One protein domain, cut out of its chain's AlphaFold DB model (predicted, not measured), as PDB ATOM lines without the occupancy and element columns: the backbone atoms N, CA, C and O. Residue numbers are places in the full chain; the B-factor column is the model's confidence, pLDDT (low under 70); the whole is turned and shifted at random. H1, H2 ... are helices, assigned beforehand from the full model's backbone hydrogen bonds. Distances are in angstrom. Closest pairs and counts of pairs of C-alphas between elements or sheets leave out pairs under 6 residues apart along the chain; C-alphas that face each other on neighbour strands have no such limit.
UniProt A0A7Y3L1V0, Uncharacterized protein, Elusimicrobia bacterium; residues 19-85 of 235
ATOM      1  N   ALA A  19      91.450   5.192  72.062       50.19
ATOM      2  CA  ALA A  19      91.306   6.416  71.268       50.19
ATOM      3  C   ALA A  19      90.994   6.133  69.784       50.19
ATOM      4  O   ALA A  19      90.407   6.966  69.102       50.19
ATOM      5  N   ALA A  20      91.371   4.956  69.275       51.50
ATOM      6  CA  ALA A  20      91.182   4.591  67.874       51.50
ATOM      7  C   ALA A  20      89.777   4.045  67.549       51.50
ATOM      8  O   ALA A  20      89.443   3.942  66.369       51.50
ATOM      9  N   VAL A  21      88.979   3.674  68.558       58.16
ATOM     10  CA  VAL A  21      87.703   2.948  68.386       58.16
ATOM     11  C   VAL A  21      86.553   3.626  69.149       58.16
ATOM     12  O   VAL A  21      85.439   3.109  69.167       58.16
ATOM     13  N   ASP A  22      86.774   4.792  69.765       71.44
ATOM     14  CA  ASP A  22      85.683   5.539  70.396       71.44
ATOM     15  C   ASP A  22      84.767   6.184  69.343       71.44
ATOM     16  O   ASP A  22      85.192   7.039  68.566       71.44
ATOM     17  N   CYS A  23      83.520   5.713  69.284       77.19
ATOM     18  CA  CYS A  23      82.465   6.269  68.437       77.19
ATOM     19  C   CYS A  23      81.580   7.279  69.179       77.19
ATOM     20  O   CYS A  23      80.733   7.904  68.549       77.19
ATOM     21  N   LEU A  24      81.744   7.424  70.498       70.81
ATOM     22  CA  LEU A  24      80.946   8.330  71.327       70.81
ATOM     23  C   LEU A  24      81.692   9.606  71.699       70.81
ATOM     24  O   LEU A  24      81.055  10.637  71.899       70.81
ATOM     25  N   SER A  25      83.021   9.542  71.811       63.53
ATOM     26  CA  SER A  25      83.850  10.733  71.962       63.53
ATOM     27  C   SER A  25      84.467  11.115  70.617       63.53
ATOM     28  O   SER A  25      85.152  10.335  69.960       63.53
ATOM     29  N   ASP A  26      84.143  12.325  70.179       54.28
ATOM     30  CA  ASP A  26      84.467  12.888  68.871       54.28
ATOM     31  C   ASP A  26      85.969  13.209  68.756       54.28
ATOM     32  O   ASP A  26      86.402  14.356  68.833       54.28
ATOM     33  N   ALA A  27      86.808  12.180  68.635       45.69
ATOM     34  CA  ALA A  27      88.257  12.354  68.543       45.69
ATOM     35  C   ALA A  27      88.771  12.515  67.099       45.69
ATOM     36  O   ALA A  27      89.986  12.533  66.899       45.69
ATOM     37  N   GLY A  28      87.907  12.657  66.079       43.28
ATOM     38  CA  GLY A  28      88.433  13.046  64.763       43.28
ATOM     39  C   GLY A  28      87.606  12.850  63.497       43.28
ATOM     40  O   GLY A  28      88.231  12.790  62.440       43.28
ATOM     41  N   SER A  29      86.270  12.733  63.517       45.88
ATOM     42  CA  SER A  29      85.548  12.664  62.227       45.88
ATOM     43  C   SER A  29      84.085  13.121  62.187       45.88
ATOM     44  O   SER A  29      83.484  12.996  61.120       45.88
ATOM     45  N   GLY A  30      83.505  13.682  63.253       55.25
ATOM     46  CA  GLY A  30      82.206  14.355  63.162       55.25
ATOM     47  C   GLY A  30      81.260  14.053  64.315       55.25
ATOM     48  O   GLY A  30      81.544  13.205  65.154       55.25
ATOM     49  N   ALA A  31      80.118  14.747  64.287       61.22
ATOM     50  CA  ALA A  31      79.120  14.752  65.351       61.22
ATOM     51  C   ALA A  31      78.842  13.346  65.920       61.22
ATOM     52  O   ALA A  31      78.758  12.381  65.147       61.22
ATOM     53  N   PRO A  32      78.674  13.226  67.253       70.50
ATOM     54  CA  PRO A  32      78.378  11.951  67.890       70.50
ATOM     55  C   PRO A  32      77.134  11.310  67.252       70.50
ATOM     56  O   PRO A  32      76.232  12.036  66.818       70.50
ATOM     57  N   PRO A  33      77.073   9.967  67.178       77.06
ATOM     58  CA  PRO A  33      75.947   9.277  66.566       77.06
ATOM     59  C   PRO A  33      74.646   9.701  67.250       77.06
ATOM     60  O   PRO A  33      74.583   9.782  68.475       77.06
ATOM     61  N   ALA A  34      73.619   9.983  66.451       75.50
ATOM     62  CA  ALA A  34      72.284  10.340  66.923       75.50
ATOM     63  C   ALA A  34      71.358   9.116  67.025       75.50
ATOM     64  O   ALA A  34      70.406   9.135  67.800       75.50
ATOM     65  N   THR A  35      71.649   8.048  66.273       77.25
ATOM     66  CA  THR A  35      70.899   6.779  66.287       77.25
ATOM     67  C   THR A  35      71.818   5.593  66.577       77.25
ATOM     68  O   THR A  35      73.042   5.681  66.410       77.25
ATOM     69  N   PHE A  36      71.250   4.463  67.002       77.12
ATOM     70  CA  PHE A  36      72.043   3.264  67.265       77.12
ATOM     71  C   PHE A  36      72.547   2.643  65.955       77.12
ATOM     72  O   PHE A  36      73.687   2.178  65.909       77.12
ATOM     73  N   ALA A  37      71.794   2.744  64.855       75.38
ATOM     74  CA  ALA A  37      72.294   2.397  63.522       75.38
ATOM     75  C   ALA A  37      73.565   3.182  63.138       75.38
ATOM     76  O   ALA A  37      74.523   2.603  62.617       75.38
ATOM     77  N   GLN A  38      73.627   4.484  63.448       78.81
ATOM     78  CA  GLN A  38      74.825   5.299  63.215       78.81
ATOM     79  C   GLN A  38      75.997   4.872  64.105       78.81
ATOM     80  O   GLN A  38      77.136   4.804  63.628       78.81
ATOM     81  N   LEU A  39      75.729   4.542  65.373       83.50
ATOM     82  CA  LEU A  39      76.740   3.994  66.274       83.50
ATOM     83  C   LEU A  39      77.298   2.674  65.731       83.50
ATOM     84  O   LEU A  39      78.515   2.533  65.614       83.50
ATOM     85  N   ARG A  40      76.428   1.741  65.333       83.00
ATOM     86  CA  ARG A  40      76.815   0.439  64.779       83.00
ATOM     87  C   ARG A  40      77.658   0.593  63.514       83.00
ATOM     88  O   ARG A  40      78.742   0.026  63.426       83.00
ATOM     89  N   ALA A  41      77.242   1.454  62.587       80.88
ATOM     90  CA  ALA A  41      78.008   1.744  61.375       80.88
ATOM     91  C   ALA A  41      79.377   2.397  61.662       80.88
ATOM     92  O   ALA A  41      80.329   2.231  60.890       80.88
ATOM     93  N   CYS A  42      79.502   3.171  62.746       85.44
ATOM     94  CA  CYS A  42      80.799   3.656  63.215       85.44
ATOM     95  C   CYS A  42      81.651   2.505  63.766       85.44
ATOM     96  O   CYS A  42      82.805   2.353  63.359       85.44
ATOM     97  N   GLN A  43      81.082   1.669  64.634       87.62
ATOM     98  CA  GLN A  43      81.763   0.532  65.250       87.62
ATOM     99  C   GLN A  43      82.289  -0.452  64.198       87.62
ATOM    100  O   GLN A  43      83.472  -0.801  64.230       87.62
ATOM    101  N   ASP A  44      81.470  -0.808  63.207       85.00
ATOM    102  CA  ASP A  44      81.853  -1.700  62.109       85.00
ATOM    103  C   ASP A  44      83.018  -1.129  61.290       85.00
ATOM    104  O   ASP A  44      83.998  -1.832  61.019       85.00
ATOM    105  N   ARG A  45      82.981   0.173  60.964       84.50
ATOM    106  CA  ARG A  45      84.097   0.854  60.286       84.50
ATOM    107  C   ARG A  45      85.373   0.825  61.119       84.50
ATOM    108  O   ARG A  45      86.427   0.463  60.600       84.50
ATOM    109  N   ARG A  46      85.298   1.156  62.412       84.75
ATOM    110  CA  ARG A  46      86.471   1.147  63.303       84.75
ATOM    111  C   ARG A  46      87.056  -0.257  63.466       84.75
ATOM    112  O   ARG A  46      88.279  -0.402  63.472       84.75
ATOM    113  N   ARG A  47      86.212  -1.292  63.534       85.88
ATOM    114  CA  ARG A  47      86.637  -2.701  63.552       85.88
ATOM    115  C   ARG A  47      87.357  -3.081  62.266       85.88
ATOM    116  O   ARG A  47      88.458  -3.630  62.322       85.88
ATOM    117  N   ALA A  48      86.776  -2.755  61.114       85.44
ATOM    118  CA  ALA A  48      87.389  -3.010  59.815       85.44
ATOM    119  C   ALA A  48      88.749  -2.301  59.678       85.44
ATOM    120  O   ALA A  48      89.718  -2.914  59.227       85.44
ATOM    121  N   ASP A  49      88.855  -1.052  60.137       84.38
ATOM    122  CA  ASP A  49      90.107  -0.291  60.145       84.38
ATOM    123  C   ASP A  49      91.165  -0.906  61.067       84.38
ATOM    124  O   ASP A  49      92.335  -0.990  60.687       84.38
ATOM    125  N   ALA A  50      90.780  -1.360  62.264       83.25
ATOM    126  CA  ALA A  50      91.684  -2.036  63.193       83.25
ATOM    127  C   ALA A  50      92.229  -3.342  62.591       83.25
ATOM    128  O   ALA A  50      93.442  -3.570  62.595       83.25
ATOM    129  N   LEU A  51      91.354  -4.153  61.988       85.62
ATOM    130  CA  LEU A  51      91.729  -5.378  61.278       85.62
ATOM    131  C   LEU A  51      92.649  -5.086  60.086       85.62
ATOM    132  O   LEU A  51      93.664  -5.760  59.900       85.62
ATOM    133  N   LYS A  52      92.332  -4.059  59.289       86.81
ATOM    134  CA  LYS A  52      93.147  -3.634  58.145       86.81
ATOM    135  C   LYS A  52      94.531  -3.162  58.590       86.81
ATOM    136  O   LYS A  52      95.521  -3.578  57.997       86.81
ATOM    137  N   LYS A  53      94.624  -2.339  59.640       84.44
ATOM    138  CA  LYS A  53      95.903  -1.865  60.200       84.44
ATOM    139  C   LYS A  53      96.755  -3.013  60.733       84.44
ATOM    140  O   LYS A  53      97.950  -3.036  60.457       84.44
ATOM    141  N   ALA A  54      96.154  -3.969  61.441       83.94
ATOM    142  CA  ALA A  54      96.862  -5.155  61.914       83.94
ATOM    143  C   ALA A  54      97.456  -5.939  60.730       83.94
ATOM    144  O   ALA A  54      98.667  -6.179  60.691       83.94
ATOM    145  N   ARG A  55      96.638  -6.222  59.705       88.19
ATOM    146  CA  ARG A  55      97.082  -6.907  58.480       88.19
ATOM    147  C   ARG A  55      98.218  -6.168  57.772       88.19
ATOM    148  O   ARG A  55      99.196  -6.802  57.392       88.19
ATOM    149  N   LEU A  56      98.127  -4.842  57.636       87.38
ATOM    150  CA  LEU A  56      99.191  -4.014  57.050       87.38
ATOM    151  C   LEU A  56     100.485  -4.035  57.877       87.38
ATOM    152  O   LEU A  56     101.570  -3.939  57.314       87.38
ATOM    153  N   ALA A  57     100.386  -4.210  59.195       86.69
ATOM    154  CA  ALA A  57     101.527  -4.413  60.085       86.69
ATOM    155  C   ALA A  57     102.059  -5.865  60.085       86.69
ATOM    156  O   ALA A  57     102.929  -6.201  60.893       86.69
ATOM    157  N   GLY A  58     101.539  -6.733  59.208       88.50
ATOM    158  CA  GLY A  58     101.963  -8.125  59.066       88.50
ATOM    159  C   GLY A  58     101.517  -9.041  60.207       88.50
ATOM    160  O   GLY A  58     102.133 -10.082  60.421       88.50
ATOM    161  N   ARG A  59     100.487  -8.665  60.979       88.06
ATOM    162  CA  ARG A  59      99.977  -9.466  62.105       88.06
ATOM    163  C   ARG A  59      98.455  -9.530  62.081       88.06
ATOM    164  O   ARG A  59      97.795  -8.541  61.800       88.06
ATOM    165  N   ASN A  60      97.876 -10.672  62.427       87.50
ATOM    166  CA  ASN A  60      96.448 -10.724  62.741       87.50
ATOM    167  C   ASN A  60      96.231 -10.330  64.207       87.50
ATOM    168  O   ASN A  60      97.128 -10.515  65.033       87.50
ATOM    169  N   LEU A  61      95.055  -9.783  64.519       82.00
ATOM    170  CA  LEU A  61      94.655  -9.596  65.912       82.00
ATOM    171  C   LEU A  61      94.491 -10.967  66.576       82.00
ATOM    172  O   LEU A  61      93.981 -11.899  65.954       82.00
ATOM    173  N   THR A  62      94.940 -11.087  67.823       83.56
ATOM    174  CA  THR A  62      94.690 -12.282  68.637       83.56
ATOM    175  C   THR A  62      93.221 -12.343  69.052       83.56
ATOM    176  O   THR A  62      92.535 -11.322  69.064       83.56
ATOM    177  N   GLU A  63      92.744 -13.521  69.448       79.38
ATOM    178  CA  GLU A  63      91.379 -13.695  69.971       79.38
ATOM    179  C   GLU A  63      91.090 -12.734  71.134       79.38
ATOM    180  O   GLU A  63      90.119 -11.990  71.090       79.38
ATOM    181  N   SER A  64      92.018 -12.622  72.089       73.38
ATOM    182  CA  SER A  64      91.912 -11.678  73.210       73.38
ATOM    183  C   SER A  64      91.845 -10.202  72.794       73.38
ATOM    184  O   SER A  64      91.246  -9.384  73.486       73.38
ATOM    185  N   GLN A  65      92.458  -9.828  71.667       79.25
ATOM    186  CA  GLN A  65      92.388  -8.461  71.141       79.25
ATOM    187  C   GLN A  65      91.059  -8.191  70.436       79.25
ATOM    188  O   GLN A  65      90.570  -7.064  70.486       79.25
ATOM    189  N   LEU A  66      90.496  -9.204  69.773       78.50
ATOM    190  CA  LEU A  66      89.163  -9.129  69.179       78.50
ATOM    191  C   LEU A  66      88.094  -9.024  70.267       78.50
ATOM    192  O   LEU A  66      87.244  -8.146  70.176       78.50
ATOM    193  N   GLU A  67      88.204  -9.831  71.321       73.38
ATOM    194  CA  GLU A  67      87.304  -9.798  72.478       73.38
ATOM    195  C   GLU A  67      87.334  -8.427  73.167       73.38
ATOM    196  O   GLU A  67      86.297  -7.792  73.322       73.38
ATOM    197  N   ALA A  68      88.525  -7.875  73.427       75.25
ATOM    198  CA  ALA A  68      88.654  -6.532  74.000       75.25
ATOM    199  C   ALA A  68      88.068  -5.415  73.109       75.25
ATOM    200  O   ALA A  68      87.628  -4.375  73.611       75.25
ATOM    201  N   LEU A  69      88.088  -5.592  71.782       78.94
ATOM    202  CA  LEU A  69      87.473  -4.655  70.841       78.94
ATOM    203  C   LEU A  69      85.943  -4.769  70.874       78.94
ATOM    204  O   LEU A  69      85.263  -3.744  70.922       78.94
ATOM    205  N   ASP A  70      85.419  -5.993  70.900       77.88
ATOM    206  CA  ASP A  70      83.986  -6.275  70.998       77.88
ATOM    207  C   ASP A  70      83.415  -5.774  72.344       77.88
ATOM    208  O   ASP A  70      82.357  -5.141  72.377       77.88
ATOM    209  N   ASP A  71      84.152  -5.927  73.448       75.00
ATOM    210  CA  ASP A  71      83.804  -5.378  74.768       75.00
ATOM    211  C   ASP A  71      83.691  -3.857  74.755       75.00
ATOM    212  O   ASP A  71      82.746  -3.281  75.297       75.00
ATOM    213  N   LEU A  72      84.637  -3.184  74.100       77.50
ATOM    214  CA  LEU A  72      84.617  -1.732  73.971       77.50
ATOM    215  C   LEU A  72      83.404  -1.260  73.156       77.50
ATOM    216  O   LEU A  72      82.753  -0.283  73.534       77.50
ATOM    217  N   GLN A  73      83.074  -1.954  72.066       82.56
ATOM    218  CA  GLN A  73      81.895  -1.655  71.249       82.56
ATOM    219  C   GLN A  73      80.596  -1.872  72.035       82.56
ATOM    220  O   GLN A  73      79.711  -1.012  72.022       82.56
ATOM    221  N   ARG A  74      80.498  -2.957  72.807       77.44
ATOM    222  CA  ARG A  74      79.352  -3.213  73.693       77.44
ATOM    223  C   ARG A  74      79.215  -2.162  74.785       77.44
ATOM    224  O   ARG A  74      78.120  -1.648  75.001       77.44
ATOM    225  N   ALA A  75      80.313  -1.775  75.428       73.94
ATOM    226  CA  ALA A  75      80.299  -0.713  76.428       73.94
ATOM    227  C   ALA A  75      79.827   0.628  75.839       73.94
ATOM    228  O   ALA A  75      79.067   1.353  76.480       73.94
ATOM    229  N   GLN A  76      80.218   0.953  74.604       78.44
ATOM    230  CA  GLN A  76      79.701   2.128  73.895       78.44
ATOM    231  C   GLN A  76      78.213   2.001  73.553       78.44
ATOM    232  O   GLN A  76      77.472   2.956  73.744       78.44
ATOM    233  N   ALA A  77      77.744   0.836  73.103       78.25
ATOM    234  CA  ALA A  77      76.317   0.606  72.876       78.25
ATOM    235  C   ALA A  77      75.508   0.838  74.161       78.25
ATOM    236  O   ALA A  77      74.552   1.612  74.164       78.25
ATOM    237  N   ARG A  78      75.951   0.262  75.285       74.19
ATOM    238  CA  ARG A  78      75.321   0.464  76.599       74.19
ATOM    239  C   ARG A  78      75.300   1.941  77.010       74.19
ATOM    240  O   ARG A  78      74.272   2.444  77.455       74.19
ATOM    241  N   ARG A  79      76.412   2.660  76.819       72.75
ATOM    242  CA  ARG A  79      76.490   4.113  77.058       72.75
ATOM    243  C   ARG A  79      75.496   4.889  76.207       72.75
ATOM    244  O   ARG A  79      74.799   5.742  76.744       72.75
ATOM    245  N   PHE A  80      75.444   4.587  74.913       74.00
ATOM    246  CA  PHE A  80      74.541   5.231  73.971       74.00
ATOM    247  C   PHE A  80      73.093   5.083  74.430       74.00
ATOM    248  O   PHE A  80      72.414   6.090  74.578       74.00
ATOM    249  N   PHE A  81      72.656   3.867  74.773       70.62
ATOM    250  CA  PHE A  81      71.307   3.624  75.295       70.62
ATOM    251  C   PHE A  81      71.045   4.314  76.641       70.62
ATOM    252  O   PHE A  81      69.941   4.803  76.892       70.62
ATOM    253  N   ALA A  82      72.057   4.410  77.506       66.31
ATOM    254  CA  ALA A  82      71.927   5.101  78.783       66.31
ATOM    255  C   ALA A  82      71.684   6.616  78.620       66.31
ATOM    256  O   ALA A  82      70.889   7.181  79.386       66.31
ATOM    257  N   THR A  83      72.339   7.257  77.639       65.75
ATOM    258  CA  THR A  83      72.273   8.708  77.389       65.75
ATOM    259  C   THR A  83      71.177   9.125  76.416       65.75
ATOM    260  O   THR A  83      70.546  10.151  76.648       65.75
ATOM    261  N   SER A  84      70.935   8.364  75.348       57.56
ATOM    262  CA  SER A  84      69.929   8.704  74.336       57.56
ATOM    263  C   SER A  84      68.508   8.455  74.839       57.56
ATOM    264  O   SER A  84      67.582   9.128  74.402       57.56
ATOM    265  N   GLY A  85      68.313   7.486  75.748       51.34
ATOM    266  CA  GLY A  85      66.977   6.994  76.102       51.34
ATOM    267  C   GLY A  85      66.247   6.322  74.929       51.34
ATOM    268  O   GLY A  85      65.081   5.967  75.072       51.34
TER     269      GLY A  85
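What this domain is: This is residues 19 to 85 of the 235 residues of an uncharacterized protein of Elusimicrobia bacterium (UniProt A0A7Y3L1V0). Two long helices, H1 and H2, lie side by side as a helical hairpin, and the looped stretch of residues 19 to 35 lies along one side of it. The printed part has 67 residues with two named helices, H1 then H2, and no named strand; the class is all helix. It is compact, with a radius of gyration of the C-alphas of 12.5 A, and elongated, spanning 41 by 23 by 18 A.

Where its parts are: Residues 19 to 35 hold no named element. H1 is residues 36 to 56, 29.9 A long, from C-alpha 36 at (72.043, 3.264, 67.265). H2 is residues 63 to 84, 31.3 A long, ending at C-alpha 84 at (69.929, 8.704, 74.336).

How they stand to each other: H1 and H2 touch, their closest C-alphas being those of Gln 43 and Gln 73, 6.4 A apart. They run opposite ways at a shallow tilt of 22 degrees. In both helices every O i to N i+4 pair is within hydrogen-bond range.

The domain as a whole: The C-alphas farthest apart, of Gly 58 and Gly 85, are 41.7 A apart. The printed part has no cut, and the link from H1 to H2 is short, with 6 residues. The pLDDT is under 70 in residues 19 to 21, 25 to 31 and 82 to 85.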